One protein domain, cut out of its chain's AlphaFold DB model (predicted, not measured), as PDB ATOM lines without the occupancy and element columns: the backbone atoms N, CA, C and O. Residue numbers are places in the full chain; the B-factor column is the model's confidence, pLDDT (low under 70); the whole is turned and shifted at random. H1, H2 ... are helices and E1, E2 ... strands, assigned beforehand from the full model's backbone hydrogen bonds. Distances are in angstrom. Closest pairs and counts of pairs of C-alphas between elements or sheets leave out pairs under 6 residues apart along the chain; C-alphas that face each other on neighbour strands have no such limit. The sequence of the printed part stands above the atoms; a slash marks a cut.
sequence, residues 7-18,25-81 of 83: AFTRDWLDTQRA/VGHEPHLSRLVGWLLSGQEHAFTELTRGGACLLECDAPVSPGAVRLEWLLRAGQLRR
ATOM      1  N   ALA A   7     -20.805   8.754 -27.664       80.50
ATOM      2  CA  ALA A   7     -20.808  10.077 -28.283       80.50
ATOM      3  C   ALA A   7     -22.042  10.329 -29.167       80.50
ATOM      4  O   ALA A   7     -22.695  11.348 -29.006       80.50
ATOM      5  N   PHE A   8     -22.444   9.369 -30.007       84.81
ATOM      6  CA  PHE A   8     -23.630   9.525 -30.852       84.81
ATOM      7  C   PHE A   8     -24.905   9.716 -30.022       84.81
ATOM      8  O   PHE A   8     -25.736  10.564 -30.332       84.81
ATOM      9  N   THR A   9     -25.061   8.935 -28.950       86.81
ATOM     10  CA  THR A   9     -26.230   9.056 -28.072       86.81
ATOM     11  C   THR A   9     -26.233  10.389 -27.327       86.81
ATOM     12  O   THR A   9     -27.305  10.944 -27.114       86.81
ATOM     13  N   ARG A  10     -25.061  10.925 -26.963       84.88
ATOM     14  CA  ARG A  10     -24.926  12.256 -26.345       84.88
ATOM     15  C   ARG A  10     -25.355  13.355 -27.299       84.88
ATOM     16  O   ARG A  10     -26.270  14.102 -26.977       84.88
ATOM     17  N   ASP A  11     -24.766  13.363 -28.490       88.00
ATOM     18  CA  ASP A  11     -25.078  14.348 -29.523       88.00
ATOM     19  C   ASP A  11     -26.574  14.320 -29.852       88.00
ATOM     20  O   ASP A  11     -27.213  15.355 -30.022       88.00
ATOM     21  N   TRP A  12     -27.169  13.124 -29.890       89.38
ATOM     22  CA  TRP A  12     -28.602  12.974 -30.093       89.38
ATOM     23  C   TRP A  12     -29.432  13.485 -28.905       89.38
ATOM     24  O   TRP A  12     -30.439  14.157 -29.134       89.38
ATOM     25  N   LEU A  13     -29.034  13.212 -27.658       87.69
ATOM     26  CA  LEU A  13     -29.724  13.706 -26.456       87.69
ATOM     27  C   LEU A  13     -29.750  15.240 -26.395       87.69
ATOM     28  O   LEU A  13     -30.784  15.805 -26.043       87.69
ATOM     29  N   ASP A  14     -28.682  15.909 -26.828       86.38
ATOM     30  CA  ASP A  14     -28.606  17.378 -26.875       86.38
ATOM     31  C   ASP A  14     -29.598  18.003 -27.868       86.38
ATOM     32  O   ASP A  14     -29.975  19.168 -27.738       86.38
ATOM     33  N   THR A  15     -30.076  17.231 -28.850       88.62
ATOM     34  CA  THR A  15     -31.118  17.687 -29.787       88.62
ATOM     35  C   THR A  15     -32.542  17.543 -29.243       88.62
ATOM     36  O   THR A  15     -33.493  18.012 -29.878       88.62
ATOM     37  N   GLN A  16     -32.722  16.911 -28.077       87.62
ATOM     38  CA  GLN A  16     -34.041  16.673 -27.493       87.62
ATOM     39  C   GLN A  16     -34.543  17.903 -26.728       87.62
ATOM     40  O   GLN A  16     -33.792  18.612 -26.062       87.62
ATOM     41  N   ARG A  17     -35.850  18.166 -26.819       84.31
ATOM     42  CA  ARG A  17     -36.504  19.286 -26.123       84.31
ATOM     43  C   ARG A  17     -37.061  18.836 -24.773       84.31
ATOM     44  O   ARG A  17     -37.503  17.698 -24.639       84.31
ATOM     45  N   ALA A  18     -37.131  19.760 -23.812       85.56
ATOM     46  CA  ALA A  18     -37.832  19.534 -22.546       85.56
ATOM     47  C   ALA A  18     -39.315  19.171 -22.761       85.56
ATOM     48  O   ALA A  18     -39.932  19.586 -23.747       85.56
ATOM     49  N   VAL A  25     -33.645   2.036 -26.227       90.81
ATOM     50  CA  VAL A  25     -33.536   0.571 -26.292       90.81
ATOM     51  C   VAL A  25     -32.203   0.202 -26.924       90.81
ATOM     52  O   VAL A  25     -31.830   0.729 -27.969       90.81
ATOM     53  N   GLY A  26     -31.483  -0.717 -26.291       88.25
ATOM     54  CA  GLY A  26     -30.150  -1.116 -26.717       88.25
ATOM     55  C   GLY A  26     -29.655  -2.353 -25.980       88.25
ATOM     56  O   GLY A  26     -30.436  -3.101 -25.391       88.25
ATOM     57  N   HIS A  27     -28.343  -2.556 -26.027       88.06
ATOM     58  CA  HIS A  27     -27.673  -3.718 -25.454       88.06
ATOM     59  C   HIS A  27     -26.673  -3.313 -24.367       88.06
ATOM     60  O   HIS A  27     -26.191  -2.179 -24.318       88.06
ATOM     61  N   GLU A  28     -26.344  -4.271 -23.506       88.56
ATOM     62  CA  GLU A  28     -25.204  -4.166 -22.599       88.56
ATOM     63  C   GLU A  28     -23.877  -4.309 -23.365       88.56
ATOM     64  O   GLU A  28     -23.841  -5.037 -24.359       88.56
ATOM     65  N   PRO A  29     -22.789  -3.641 -22.925       88.88
ATOM     66  CA  PRO A  29     -22.680  -2.779 -21.737       88.88
ATOM     67  C   PRO A  29     -23.108  -1.316 -21.976       88.88
ATOM     68  O   PRO A  29     -22.975  -0.470 -21.089       88.88
ATOM     69  N   HIS A  30     -23.554  -0.971 -23.191       88.00
ATOM     70  CA  HIS A  30     -23.762   0.421 -23.606       88.00
ATOM     71  C   HIS A  30     -24.838   1.132 -22.786       88.00
ATOM     72  O   HIS A  30     -24.616   2.265 -22.363       88.00
ATOM     73  N   LEU A  31     -25.967   0.468 -22.516       90.31
ATOM     74  CA  LEU A  31     -27.030   1.063 -21.703       90.31
ATOM     75  C   LEU A  31     -26.570   1.320 -20.265       90.31
ATOM     76  O   LEU A  31     -26.733   2.433 -19.776       90.31
ATOM     77  N   SER A  32     -25.933   0.351 -19.607       91.00
ATOM     78  CA  SER A  32     -25.445   0.542 -18.236       91.00
ATOM     79  C   SER A  32     -24.365   1.617 -18.124       91.00
ATOM     80  O   SER A  32     -24.345   2.374 -17.152       91.00
ATOM     81  N   ARG A  33     -23.491   1.748 -19.132       91.75
ATOM     82  CA  ARG A  33     -22.507   2.842 -19.193       91.75
ATOM     83  C   ARG A  33     -23.159   4.199 -19.447       91.75
ATOM     84  O   ARG A  33     -22.732   5.177 -18.842       91.75
ATOM     85  N   LEU A  34     -24.182   4.266 -20.301       91.62
ATOM     86  CA  LEU A  34     -24.950   5.492 -20.524       91.62
ATOM     87  C   LEU A  34     -25.658   5.931 -19.242       91.62
ATOM     88  O   LEU A  34     -25.529   7.086 -18.853       91.62
ATOM     89  N   VAL A  35     -26.355   5.011 -18.565       93.19
ATOM     90  CA  VAL A  35     -27.015   5.283 -17.280       93.19
ATOM     91  C   VAL A  35     -25.998   5.790 -16.268       93.19
ATOM     92  O   VAL A  35     -26.229   6.817 -15.640       93.19
ATOM     93  N   GLY A  36     -24.847   5.128 -16.132       93.19
ATOM     94  CA  GLY A  36     -23.836   5.592 -15.190       93.19
ATOM     95  C   GLY A  36     -23.270   6.966 -15.533       93.19
ATOM     96  O   GLY A  36     -23.189   7.821 -14.658       93.19
ATOM     97  N   TRP A  37     -23.007   7.236 -16.808       93.19
ATOM     98  CA  TRP A  37     -22.578   8.560 -17.244       93.19
ATOM     99  C   TRP A  37     -23.633   9.646 -16.986       93.19
ATOM    100  O   TRP A  37     -23.286  10.729 -16.522       93.19
ATOM    101  N   LEU A  38     -24.916   9.364 -17.215       93.12
ATOM    102  CA  LEU A  38     -26.001  10.304 -16.915       93.12
ATOM    103  C   LEU A  38     -26.085  10.603 -15.412       93.12
ATOM    104  O   LEU A  38     -26.259  11.758 -15.030       93.12
ATOM    105  N   LEU A  39     -25.901   9.589 -14.564       94.56
ATOM    106  CA  LEU A  39     -26.029   9.714 -13.110       94.56
ATOM    107  C   LEU A  39     -24.797  10.306 -12.411       94.56
ATOM    108  O   LEU A  39     -24.950  10.924 -11.365       94.56
ATOM    109  N   SER A  40     -23.582  10.128 -12.943       93.50
ATOM    110  CA  SER A  40     -22.343  10.563 -12.264       93.50
ATOM    111  C   SER A  40     -21.403  11.434 -13.092       93.50
ATOM    112  O   SER A  40     -20.394  11.921 -12.583       93.50
ATOM    113  N   GLY A  41     -21.672  11.581 -14.388       92.06
ATOM    114  CA  GLY A  41     -20.760  12.199 -15.345       92.06
ATOM    115  C   GLY A  41     -19.562  11.320 -15.722       92.06
ATOM    116  O   GLY A  41     -18.754  11.733 -16.550       92.06
ATOM    117  N   GLN A  42     -19.431  10.112 -15.160       88.62
ATOM    118  CA  GLN A  42     -18.313   9.198 -15.410       88.62
ATOM    119  C   GLN A  42     -18.747   8.012 -16.283       88.62
ATOM    120  O   GLN A  42     -19.806   7.428 -16.070       88.62
ATOM    121  N   GLU A  43     -17.923   7.602 -17.252       82.81
ATOM    122  CA  GLU A  43     -18.246   6.505 -18.187       82.81
ATOM    123  C   GLU A  43     -18.078   5.090 -17.603       82.81
ATOM    124  O   GLU A  43     -17.480   4.207 -18.231       82.81
ATOM    125  N   HIS A  44     -18.621   4.840 -16.417       84.06
ATOM    126  CA  HIS A  44     -18.633   3.514 -15.811       84.06
ATOM    127  C   HIS A  44     -20.058   3.086 -15.457       84.06
ATOM    128  O   HIS A  44     -20.919   3.913 -15.177       84.06
ATOM    129  N   ALA A  45     -20.313   1.780 -15.461       80.69
ATOM    130  CA  ALA A  45     -21.589   1.244 -15.007       80.69
ATOM    131  C   ALA A  45     -21.627   1.198 -13.468       80.69
ATOM    132  O   ALA A  45     -20.662   0.762 -12.839       80.69
ATOM    133  N   PHE A  46     -22.737   1.630 -12.863       78.56
ATOM    134  CA  PHE A  46     -23.029   1.405 -11.432       78.56
ATOM    135  C   PHE A  46     -23.904   0.172 -11.206       78.56
ATOM    136  O   PHE A  46     -23.942  -0.388 -10.115       78.56
ATOM    137  N   THR A  47     -24.652  -0.216 -12.234       78.62
ATOM    138  CA  THR A  47     -25.634  -1.293 -12.212       78.62
ATOM    139  C   THR A  47     -25.772  -1.856 -13.616       78.62
ATOM    140  O   THR A  47     -25.552  -1.132 -14.581       78.62
ATOM    141  N   GLU A  48     -26.186  -3.115 -13.720       83.12
ATOM    142  CA  GLU A  48     -26.530  -3.749 -14.992       83.12
ATOM    143  C   GLU A  48     -28.040  -3.676 -15.240       83.12
ATOM    144  O   GLU A  48     -28.844  -4.017 -14.358       83.12
ATOM    145  N   LEU A  49     -28.451  -3.292 -16.451       84.69
ATOM    146  CA  LEU A  49     -29.826  -3.498 -16.893       84.69
ATOM    147  C   LEU A  49     -29.988  -4.954 -17.337       84.69
ATOM    148  O   LEU A  49     -29.523  -5.389 -18.388       84.69
ATOM    149  N   THR A  50     -30.691  -5.739 -16.519       85.00
ATOM    150  CA  THR A  50     -31.036  -7.122 -16.878       85.00
ATOM    151  C   THR A  50     -31.827  -7.151 -18.185       85.00
ATOM    152  O   THR A  50     -32.633  -6.252 -18.420       85.00
ATOM    153  N   ARG A  51     -31.708  -8.217 -18.989       87.94
ATOM    154  CA  ARG A  51     -32.559  -8.404 -20.179       87.94
ATOM    155  C   ARG A  51     -34.041  -8.231 -19.817       87.94
ATOM    156  O   ARG A  51     -34.557  -8.947 -18.961       87.94
ATOM    157  N   GLY A  52     -34.719  -7.303 -20.494       88.81
ATOM    158  CA  GLY A  52     -36.128  -6.975 -20.246       88.81
ATOM    159  C   GLY A  52     -36.387  -6.169 -18.967       88.81
ATOM    160  O   GLY A  52     -37.537  -6.064 -18.554       88.81
ATOM    161  N   GLY A  53     -35.341  -5.667 -18.309       92.56
ATOM    162  CA  GLY A  53     -35.419  -4.633 -17.280       92.56
ATOM    163  C   GLY A  53     -35.414  -3.231 -17.893       92.56
ATOM    164  O   GLY A  53     -35.142  -3.069 -19.081       92.56
ATOM    165  N   ALA A  54     -35.716  -2.232 -17.072       94.62
ATOM    166  CA  ALA A  54     -35.728  -0.828 -17.461       94.62
ATOM    167  C   ALA A  54     -35.449   0.072 -16.251       94.62
ATOM    168  O   ALA A  54     -35.631  -0.333 -15.099       94.62
ATOM    169  N   CYS A  55     -35.064   1.311 -16.523       95.25
ATOM    170  CA  CYS A  55     -35.028   2.387 -15.544       95.25
ATOM    171  C   CYS A  55     -35.737   3.629 -16.086       95.25
ATOM    172  O   CYS A  55     -35.812   3.810 -17.302       95.25
ATOM    173  N   LEU A  56     -36.198   4.493 -15.184       95.75
ATOM    174  CA  LEU A  56     -36.608   5.854 -15.510       95.75
ATOM    175  C   LEU A  56     -35.594   6.829 -14.950       95.75
ATOM    176  O   LEU A  56     -35.235   6.774 -13.772       95.75
ATOM    177  N   LEU A  57     -35.170   7.716 -15.834       94.75
ATOM    178  CA  LEU A  57     -34.270   8.806 -15.547       94.75
ATOM    179  C   LEU A  57     -35.031  10.115 -15.738       94.75
ATOM    180  O   LEU A  57     -35.693  10.292 -16.761       94.75
ATOM    181  N   GLU A  58     -34.925  11.014 -14.770       95.25
ATOM    182  CA  GLU A  58     -35.461  12.367 -14.850       95.25
ATOM    183  C   GLU A  58     -34.311  13.368 -14.965       95.25
ATOM    184  O   GLU A  58     -33.314  13.286 -14.246       95.25
ATOM    185  N   CYS A  59     -34.435  14.297 -15.905       91.94
ATOM    186  CA  CYS A  59     -33.446  15.334 -16.152       91.94
ATOM    187  C   CYS A  59     -34.100  16.566 -16.769       91.94
ATOM    188  O   CYS A  59     -35.144  16.472 -17.421       91.94
ATOM    189  N   ASP A  60     -33.441  17.705 -16.592       89.31
ATOM    190  CA  ASP A  60     -33.745  18.917 -17.340       89.31
ATOM    191  C   ASP A  60     -33.149  18.843 -18.754       89.31
ATOM    192  O   ASP A  60     -32.216  18.079 -19.017       89.31
ATOM    193  N   ALA A  61     -33.677  19.661 -19.672       83.50
ATOM    194  CA  ALA A  61     -33.057  19.878 -20.977       83.50
ATOM    195  C   ALA A  61     -32.325  21.235 -20.987       83.50
ATOM    196  O   ALA A  61     -32.942  22.246 -20.635       83.50
ATOM    197  N   PRO A  62     -31.055  21.298 -21.431       86.50
ATOM    198  CA  PRO A  62     -30.255  20.201 -21.986       86.50
ATOM    199  C   PRO A  62     -29.759  19.210 -20.920       86.50
ATOM    200  O   PRO A  62     -29.517  19.579 -19.769       86.50
ATOM    201  N   VAL A  63     -29.575  17.953 -21.329       89.12
ATOM    202  CA  VAL A  63     -29.176  16.865 -20.428       89.12
ATOM    203  C   VAL A  63     -27.726  17.058 -19.994       89.12
ATOM    204  O   VAL A  63     -26.794  16.839 -20.764       89.12
ATOM    205  N   SER A  64     -27.526  17.444 -18.735       89.56
ATOM    206  CA  SER A  64     -26.185  17.606 -18.168       89.56
ATOM    207  C   SER A  64     -25.688  16.300 -17.528       89.56
ATOM    208  O   SER A  64     -26.403  15.705 -16.715       89.56
ATOM    209  N   PRO A  65     -24.465  15.831 -17.840       90.81
ATOM    210  CA  PRO A  65     -23.933  14.592 -17.274       90.81
ATOM    211  C   PRO A  65     -23.752  14.715 -15.761       90.81
ATOM    212  O   PRO A  65     -23.244  15.725 -15.281       90.81
ATOM    213  N   GLY A  66     -24.141  13.692 -15.002       93.31
ATOM    214  CA  GLY A  66     -24.068  13.716 -13.537       93.31
ATOM    215  C   GLY A  66     -25.168  14.527 -12.850       93.31
ATOM    216  O   GLY A  66     -25.186  14.593 -11.625       93.31
ATOM    217  N   ALA A  67     -26.082  15.128 -13.615       93.19
ATOM    218  CA  ALA A  67     -27.215  15.895 -13.099       93.19
ATOM    219  C   ALA A  67     -28.563  15.180 -13.304       93.19
ATOM    220  O   ALA A  67     -29.618  15.766 -13.078       93.19
ATOM    221  N   VAL A  68     -28.541  13.919 -13.746       94.75
ATOM    222  CA  VAL A  68     -29.746  13.113 -13.967       94.75
ATOM    223  C   VAL A  68     -30.114  12.350 -12.698       94.75
ATOM    224  O   VAL A  68     -29.250  11.796 -12.017       94.75
ATOM    225  N   ARG A  69     -31.412  12.279 -12.396       95.50
ATOM    226  CA  ARG A  69     -31.964  11.547 -11.253       95.50
ATOM    227  C   ARG A  69     -32.497  10.188 -11.695       95.50
ATOM    228  O   ARG A  69     -33.175  10.077 -12.712       95.50
ATOM    229  N   LEU A  70     -32.192   9.142 -10.928       96.00
ATOM    230  CA  LEU A  70     -32.791   7.819 -11.104       96.00
ATOM    231  C   LEU A  70     -34.099   7.748 -10.309       96.00
ATOM    232  O   LEU A  70     -34.052   7.667  -9.082       96.00
ATOM    233  N   GLU A  71     -35.245   7.713 -10.990       96.75
ATOM    234  CA  GLU A  71     -36.544   7.547 -10.319       96.75
ATOM    235  C   GLU A  71     -36.776   6.097  -9.908       96.75
ATOM    236  O   GLU A  71     -37.228   5.802  -8.802       96.75
ATOM    237  N   TRP A  72     -36.470   5.167 -10.810       95.56
ATOM    238  CA  TRP A  72     -36.574   3.744 -10.531       95.56
ATOM    239  C   TRP A  72     -35.698   2.921 -11.462       95.56
ATOM    240  O   TRP A  72     -35.417   3.294 -12.598       95.56
ATOM    241  N   LEU A  73     -35.322   1.745 -10.971       94.69
ATOM    242  CA  LEU A  73     -34.632   0.698 -11.705       94.69
ATOM    243  C   LEU A  73     -35.325  -0.622 -11.392       94.69
ATOM    244  O   LEU A  73     -35.316  -1.083 -10.250       94.69
ATOM    245  N   LEU A  74     -35.928  -1.234 -12.405       94.38
ATOM    246  CA  LEU A  74     -36.710  -2.450 -12.249       94.38
ATOM    247  C   LEU A  74     -36.178  -3.543 -13.170       94.38
ATOM    248  O   LEU A  74     -36.016  -3.374 -14.379       94.38
ATOM    249  N   ARG A  75     -35.951  -4.719 -12.591       93.00
ATOM    250  CA  ARG A  75     -35.640  -5.936 -13.342       93.00
ATOM    251  C   ARG A  75     -36.898  -6.460 -14.029       93.00
ATOM    252  O   ARG A  75     -38.018  -6.208 -13.583       93.00
ATOM    253  N   ALA A  76     -36.721  -7.296 -15.050       92.00
ATOM    254  CA  ALA A  76     -37.831  -7.852 -15.829       92.00
ATOM    255  C   ALA A  76     -38.929  -8.516 -14.972       92.00
ATOM    256  O   ALA A  76     -40.118  -8.411 -15.268       92.00
ATOM    257  N   GLY A  77     -38.543  -9.200 -13.888       93.12
ATOM    258  CA  GLY A  77     -39.488  -9.814 -12.951       93.12
ATOM    259  C   GLY A  77     -40.327  -8.810 -12.159       93.12
ATOM    260  O   GLY A  77     -41.485  -9.098 -11.879       93.12
ATOM    261  N   GLN A  78     -39.768  -7.644 -11.827       93.75
ATOM    262  CA  GLN A  78     -40.476  -6.566 -11.132       93.75
ATOM    263  C   GLN A  78     -41.406  -5.827 -12.095       93.75
ATOM    264  O   GLN A  78     -42.568  -5.627 -11.759       93.75
ATOM    265  N   LEU A  79     -40.945  -5.527 -13.317       91.88
ATOM    266  CA  LEU A  79     -41.771  -4.887 -14.348       91.88
ATOM    267  C   LEU A  79     -43.036  -5.683 -14.675       91.88
ATOM    268  O   LEU A  79     -44.106  -5.114 -14.815       91.88
ATOM    269  N   ARG A  80     -42.964  -7.018 -14.720       92.69
ATOM    270  CA  ARG A  80     -44.162  -7.853 -14.944       92.69
ATOM    271  C   ARG A  80     -45.219  -7.750 -13.836       92.69
ATOM    272  O   ARG A  80     -46.342  -8.204 -14.047       92.69
ATOM    273  N   ARG A  81     -44.850  -7.229 -12.661       94.25
ATOM    274  CA  ARG A  81     -45.721  -7.094 -11.484       94.25
ATOM    275  C   ARG A  81     -46.332  -5.702 -11.354       94.25
ATOM    276  O   ARG A  81     -47.319  -5.578 -10.641       94.25
TER     277      ARG A  81
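This is residues 7 to 18 and 25 to 81 of the 83 residues of the protein "Putative phosphohistidine phosphatase SixA" of Gemmatirosa kalamazoonesis (UniProt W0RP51). A hairpin of two long antiparallel strands, E1 and E2, forms a narrow ribbon with the helix H2 over one of its faces; H1 and the short H3 sit at opposite ends of the long axis, and H1 keeps apart from the other named elements. A stretch with no named element, residues 41 to 53, leads from the end of H2 back to the start of E1. The printed part has 69 residues, with three named helices and two named strands in the order H1, H2, E1, E2, H3; the class is mixed, helices and strands, though under half of the residues, 34, are in named elements. The whole is compact, with a radius of gyration of the C-alphas of 12.1 A, and spans 33 by 23 by 19 A.

Find C-alpha 7 at (-20.808, 10.077, -28.283); there H1 begins, and it holds residues 7 to 14 over 10.8 A. Past the cut, look for C-alpha 30 at (-23.762, 0.421, -23.606), from which H2 runs through residues 30 to 40 for 15.3 A. E1 holds residues 54 to 58, 13.5 A long, and E2 holds residues 69 to 74, 14.8 A long. H3, residues 76 to 79, spans 5.1 A and ends at C-alpha 79 at (-41.771, -4.887, -14.348).

Start at the sheet, where E1 and E2 form a hairpin and are antiparallel, with 165 degrees between their directions. C-alphas 55 and 73 face each other at 4.2 A; N 54 and O 74 are 2.9 A apart and N 69 and O 58 are 2.8 A apart, both within hydrogen-bond range. H2 and E1 are near each other, with 8 pairs of C-alphas within 10 A. The closest C-alphas of H2 and E2 are those of Leu 39 and Arg 69, 6.5 A apart. At the other end of the strands, the closest C-alphas of E1 and H3 are those of Ala 54 and Ala 76, 7.5 A apart. H2 and H3 are apart. H1 is apart from E1, E2 and H3, and only just apart from H2, at 8.4 A. In H1 and H2 every O i to N i+4 pair is within hydrogen-bond range; H3 is too short for such a pair, and its one O i to N i+3 pair is not within range.

The two C-alphas farthest apart, those of Asp 11 and Arg 81, are 34.8 A from each other. Residues 19 to 24 are not printed, and C-alphas 18 and 25 stand 19.8 A apart across this cut, which falls in the link from H1 to H2. The link from H2 to E1 is long, with 13 residues; that from E1 to E2 is short, and that from E2 to H3 is tight. The mean pLDDT of the printed part is 89.9, and no printed residue is under 70.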